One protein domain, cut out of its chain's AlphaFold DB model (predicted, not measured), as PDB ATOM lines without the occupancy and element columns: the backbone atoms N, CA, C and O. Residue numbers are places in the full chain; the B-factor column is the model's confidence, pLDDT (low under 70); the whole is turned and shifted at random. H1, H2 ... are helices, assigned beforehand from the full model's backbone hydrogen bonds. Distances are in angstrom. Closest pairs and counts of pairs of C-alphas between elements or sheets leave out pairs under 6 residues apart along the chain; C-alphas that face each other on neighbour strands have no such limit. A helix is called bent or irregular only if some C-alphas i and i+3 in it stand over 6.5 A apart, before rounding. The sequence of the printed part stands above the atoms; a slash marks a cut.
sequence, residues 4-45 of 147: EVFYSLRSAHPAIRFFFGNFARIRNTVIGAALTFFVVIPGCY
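What this domain is: This is residues 4 to 45 of the 147 residues of an uncharacterized protein of Halorhodospira halochloris (UniProt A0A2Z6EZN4). One long helix, H2, makes most of the length, and a short helix, H1, is set at an angle before its first residues, so that the two make a corner like an L with one short leg. Nothing folds back on H2: residues 4 to 45 stand free, of which 4 to 11 belong to H1 and 14 to 45 to H2. The printed part has 42 residues with two named helices, H1 then H2, and no named strand; its class is all helix. It is extended, with a radius of gyration of the C-alphas of 17.3 A, and the C-alphas span 55 by 16 by 6 A.

How they stand to each other: H1, residues 4 to 11, and H2, residues 14 to 45, are close but not clearly touching, with 1 pair of C-alphas within 8 A. Their closest C-alphas are those of Arg 10 and Ile 16, 7.3 A apart. Their lines stand at a steep tilt of 65 degrees, and they run the same way. Every O i to N i+4 pair is within hydrogen-bond range in H1, and 24 of 28 are in H2.

Where its parts are: H1 runs from Glu 4, with its C-alpha at (144.688, 139.316, 102.423), to Ser 11, 10.9 A from first to last C-alpha. A tight link of 2 residues, Ala 12 and His 13, follows. H2 runs from Pro 14, with its C-alpha at (154.137, 145.663, 117.056), to Tyr 45, with its C-alpha at (194.454, 163.528, 106.999), 45.2 A from first to last C-alpha. It is irregular, but only just: C-alphas 38 and 41 are 6.6 A apart.

The domain as a whole: The two C-alphas farthest apart are those of Glu 4 and Tyr 45, 55.5 A. The printed part has no cut, and its one link is tight. The mean pLDDT of the printed part is 72.3, and residues 4 to 23 are under 70.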
ATOM      1  N   GLU A   4     145.262 138.955 101.125       58.03
ATOM      2  CA  GLU A   4     144.688 139.316 102.423       58.03
ATOM      3  C   GLU A   4     145.444 138.721 103.620       58.03
ATOM      4  O   GLU A   4     145.575 139.373 104.659       58.03
ATOM      5  N   VAL A   5     146.021 137.523 103.475       61.03
ATOM      6  CA  VAL A   5     146.839 136.907 104.537       61.03
ATOM      7  C   VAL A   5     148.124 137.715 104.747       61.03
ATOM      8  O   VAL A   5     148.568 137.914 105.878       61.03
ATOM      9  N   PHE A   6     148.684 138.258 103.662       56.78
ATOM     10  CA  PHE A   6     149.895 139.075 103.688       56.78
ATOM     11  C   PHE A   6     149.648 140.459 104.316       56.78
ATOM     12  O   PHE A   6     150.500 140.971 105.045       56.78
ATOM     13  N   TYR A   7     148.468 141.046 104.092       60.50
ATOM     14  CA  TYR A   7     148.075 142.326 104.694       60.50
ATOM     15  C   TYR A   7     147.735 142.208 106.187       60.50
ATOM     16  O   TYR A   7     148.129 143.070 106.975       60.50
ATOM     17  N   SER A   8     147.073 141.119 106.589       59.09
ATOM     18  CA  SER A   8     146.738 140.828 107.991       59.09
ATOM     19  C   SER A   8     147.986 140.585 108.856       59.09
ATOM     20  O   SER A   8     148.128 141.151 109.942       59.09
ATOM     21  N   LEU A   9     148.978 139.851 108.340       52.75
ATOM     22  CA  LEU A   9     150.252 139.630 109.041       52.75
ATOM     23  C   LEU A   9     151.075 140.916 109.228       52.75
ATOM     24  O   LEU A   9     151.861 141.024 110.171       52.75
ATOM     25  N   ARG A  10     150.876 141.918 108.364       53.34
ATOM     26  CA  ARG A  10     151.561 143.217 108.442       53.34
ATOM     27  C   ARG A  10     150.934 144.167 109.469       53.34
ATOM     28  O   ARG A  10     151.633 145.051 109.967       53.34
ATOM     29  N   SER A  11     149.646 144.009 109.792       59.09
ATOM     30  CA  SER A  11     148.923 144.868 110.742       59.09
ATOM     31  C   SER A  11     148.895 144.327 112.179       59.09
ATOM     32  O   SER A  11     148.630 145.098 113.099       59.09
ATOM     33  N   ALA A  12     149.211 143.044 112.392       57.19
ATOM     34  CA  ALA A  12     148.899 142.361 113.648       57.19
ATOM     35  C   ALA A  12     149.994 142.337 114.735       57.19
ATOM     36  O   ALA A  12     149.673 141.976 115.864       57.19
ATOM     37  N   HIS A  13     151.259 142.712 114.481       60.00
ATOM     38  CA  HIS A  13     152.292 142.598 115.529       60.00
ATOM     39  C   HIS A  13     153.214 143.827 115.656       60.00
ATOM     40  O   HIS A  13     153.969 144.129 114.725       60.00
ATOM     41  N   PRO A  14     153.254 144.510 116.824       60.34
ATOM     42  CA  PRO A  14     154.137 145.663 117.056       60.34
ATOM     43  C   PRO A  14     155.626 145.309 116.910       60.34
ATOM     44  O   PRO A  14     156.430 146.156 116.526       60.34
ATOM     45  N   ALA A  15     155.980 144.036 117.115       55.22
ATOM     46  CA  ALA A  15     157.324 143.510 116.890       55.22
ATOM     47  C   ALA A  15     157.778 143.638 115.422       55.22
ATOM     48  O   ALA A  15     158.910 144.030 115.168       55.22
ATOM     49  N   ILE A  16     156.898 143.400 114.444       55.41
ATOM     50  CA  ILE A  16     157.257 143.462 113.017       55.41
ATOM     51  C   ILE A  16     157.487 144.922 112.585       55.41
ATOM     52  O   ILE A  16     158.464 145.219 111.898       55.41
ATOM     53  N   ARG A  17     156.667 145.870 113.068       54.12
ATOM     54  CA  ARG A  17     156.910 147.317 112.877       54.12
ATOM     55  C   ARG A  17     158.221 147.784 113.519       54.12
ATOM     56  O   ARG A  17     158.922 148.602 112.925       54.12
ATOM     57  N   PHE A  18     158.563 147.260 114.696       55.44
ATOM     58  CA  PHE A  18     159.810 147.580 115.392       55.44
ATOM     59  C   PHE A  18     161.042 147.053 114.639       55.44
ATOM     60  O   PHE A  18     162.008 147.790 114.447       55.44
ATOM     61  N   PHE A  19     160.981 145.818 114.129       51.09
ATOM     62  CA  PHE A  19     162.062 145.227 113.338       51.09
ATOM     63  C   PHE A  19     162.336 146.032 112.054       51.09
ATOM     64  O   PHE A  19     163.468 146.465 111.846       51.09
ATOM     65  N   PHE A  20     161.323 146.344 111.236       51.91
ATOM     66  CA  PHE A  20     161.526 147.107 109.990       51.91
ATOM     67  C   PHE A  20     161.897 148.587 110.204       51.91
ATOM     68  O   PHE A  20     162.676 149.137 109.425       51.91
ATOM     69  N   GLY A  21     161.404 149.229 111.271       58.19
ATOM     70  CA  GLY A  21     161.775 150.609 111.617       58.19
ATOM     71  C   GLY A  21     163.239 150.757 112.045       58.19
ATOM     72  O   GLY A  21     163.881 151.765 111.740       58.19
ATOM     73  N   ASN A  22     163.797 149.733 112.696       63.44
ATOM     74  CA  ASN A  22     165.196 149.726 113.115       63.44
ATOM     75  C   ASN A  22     166.158 149.410 111.964       63.44
ATOM     76  O   ASN A  22     167.240 149.987 111.929       63.44
ATOM     77  N   PHE A  23     165.766 148.599 110.973       65.62
ATOM     78  CA  PHE A  23     166.623 148.319 109.811       65.62
ATOM     79  C   PHE A  23     166.965 149.569 108.996       65.62
ATOM     80  O   PHE A  23     168.113 149.733 108.588       65.62
ATOM     81  N   ALA A  24     166.011 150.481 108.788       72.25
ATOM     82  CA  ALA A  24     166.277 151.726 108.066       72.25
ATOM     83  C   ALA A  24     167.251 152.645 108.828       72.25
ATOM     84  O   ALA A  24     168.132 153.247 108.216       72.25
ATOM     85  N   ARG A  25     167.134 152.711 110.162       77.88
ATOM     86  CA  ARG A  25     168.062 153.467 111.018       77.88
ATOM     87  C   ARG A  25     169.450 152.836 111.032       77.88
ATOM     88  O   ARG A  25     170.413 153.536 110.759       77.88
ATOM     89  N   ILE A  26     169.539 151.522 111.246       82.81
ATOM     90  CA  ILE A  26     170.803 150.770 111.226       82.81
ATOM     91  C   ILE A  26     171.501 150.945 109.876       82.81
ATOM     92  O   ILE A  26     172.677 151.293 109.843       82.81
ATOM     93  N   ARG A  27     170.780 150.792 108.759       83.50
ATOM     94  CA  ARG A  27     171.328 151.001 107.412       83.50
ATOM     95  C   ARG A  27     171.899 152.408 107.245       83.50
ATOM     96  O   ARG A  27     173.029 152.548 106.794       83.50
ATOM     97  N   ASN A  28     171.146 153.442 107.615       85.44
ATOM     98  CA  ASN A  28     171.601 154.823 107.463       85.44
ATOM     99  C   ASN A  28     172.795 155.138 108.383       85.44
ATOM    100  O   ASN A  28     173.713 155.833 107.958       85.44
ATOM    101  N   THR A  29     172.827 154.592 109.603       88.31
ATOM    102  CA  THR A  29     173.978 154.717 110.512       88.31
ATOM    103  C   THR A  29     175.217 154.027 109.947       88.31
ATOM    104  O   THR A  29     176.292 154.614 109.975       88.31
ATOM    105  N   VAL A  30     175.081 152.820 109.389       90.25
ATOM    106  CA  VAL A  30     176.201 152.101 108.759       90.25
ATOM    107  C   VAL A  30     176.724 152.864 107.541       90.25
ATOM    108  O   VAL A  30     177.932 153.030 107.409       90.25
ATOM    109  N   ILE A  31     175.837 153.391 106.691       90.31
ATOM    110  CA  ILE A  31     176.232 154.226 105.544       90.31
ATOM    111  C   ILE A  31     176.953 155.492 106.021       90.31
ATOM    112  O   ILE A  31     178.010 155.825 105.491       90.31
ATOM    113  N   GLY A  32     176.424 156.180 107.037       88.88
ATOM    114  CA  GLY A  32     177.056 157.377 107.597       88.88
ATOM    115  C   GLY A  32     178.433 157.093 108.201       88.88
ATOM    116  O   GLY A  32     179.384 157.837 107.953       88.88
ATOM    117  N   ALA A  33     178.571 155.988 108.938       90.81
ATOM    118  CA  ALA A  33     179.851 155.551 109.490       90.81
ATOM    119  C   ALA A  33     180.858 155.207 108.382       90.81
ATOM    120  O   ALA A  33     182.009 155.631 108.454       90.81
ATOM    121  N   ALA A  34     180.419 154.514 107.326       91.19
ATOM    122  CA  ALA A  34     181.255 154.211 106.169       91.19
ATOM    123  C   ALA A  34     181.711 155.491 105.449       91.19
ATOM    124  O   ALA A  34     182.901 155.656 105.206       91.19
ATOM    125  N   LEU A  35     180.810 156.440 105.177       90.88
ATOM    126  CA  LEU A  35     181.176 157.734 104.581       90.88
ATOM    127  C   LEU A  35     182.189 158.495 105.445       90.88
ATOM    128  O   LEU A  35     183.173 159.023 104.933       90.88
ATOM    129  N   THR A  36     181.993 158.506 106.762       87.19
ATOM    130  CA  THR A  36     182.937 159.150 107.687       87.19
ATOM    131  C   THR A  36     184.316 158.495 107.603       87.19
ATOM    132  O   THR A  36     185.321 159.185 107.450       87.19
ATOM    133  N   PHE A  37     184.368 157.164 107.643       90.38
ATOM    134  CA  PHE A  37     185.624 156.422 107.665       90.38
ATOM    135  C   PHE A  37     186.373 156.448 106.325       90.38
ATOM    136  O   PHE A  37     187.591 156.583 106.318       90.38
ATOM    137  N   PHE A  38     185.665 156.344 105.198       87.38
ATOM    138  CA  PHE A  38     186.281 156.236 103.871       87.38
ATOM    139  C   PHE A  38     186.469 157.575 103.150       87.38
ATOM    140  O   PHE A  38     187.278 157.646 102.230       87.38
ATOM    141  N   VAL A  39     185.748 158.630 103.539       85.81
ATOM    142  CA  VAL A  39     185.792 159.934 102.854       85.81
ATOM    143  C   VAL A  39     186.312 161.015 103.795       85.81
ATOM    144  O   VAL A  39     187.324 161.649 103.511       85.81
ATOM    145  N   VAL A  40     185.667 161.197 104.950       85.94
ATOM    146  CA  VAL A  40     185.975 162.326 105.845       85.94
ATOM    147  C   VAL A  40     187.346 162.167 106.499       85.94
ATOM    148  O   VAL A  40     188.165 163.077 106.409       85.94
ATOM    149  N   ILE A  41     187.634 161.011 107.112       85.44
ATOM    150  CA  ILE A  41     188.918 160.782 107.795       85.44
ATOM    151  C   ILE A  41     190.112 160.915 106.826       85.44
ATOM    152  O   ILE A  41     191.038 161.666 107.147       85.44
ATOM    153  N   PRO A  42     190.115 160.276 105.634       83.50
ATOM    154  CA  PRO A  42     191.195 160.454 104.667       83.50
ATOM    155  C   PRO A  42     191.336 161.900 104.189       83.50
ATOM    156  O   PRO A  42     192.462 162.389 104.099       83.50
ATOM    157  N   GLY A  43     190.229 162.606 103.938       82.31
ATOM    158  CA  GLY A  43     190.257 164.021 103.562       82.31
ATOM    159  C   GLY A  43     190.893 164.897 104.646       82.31
ATOM    160  O   GLY A  43     191.809 165.669 104.364       82.31
ATOM    161  N   CYS A  44     190.492 164.717 105.910       84.69
ATOM    162  CA  CYS A  44     191.096 165.419 107.045       84.69
ATOM    163  C   CYS A  44     192.598 165.135 107.169       84.69
ATOM    164  O   CYS A  44     193.367 166.061 107.404       84.69
ATOM    165  N   TYR A  45     193.032 163.885 106.978       84.75
ATOM    166  CA  TYR A  45     194.454 163.528 106.999       84.75
ATOM    167  C   TYR A  45     195.254 164.225 105.884       84.75
ATOM    168  O   TYR A  45     196.342 164.741 106.141       84.75
TER     169      TYR A  45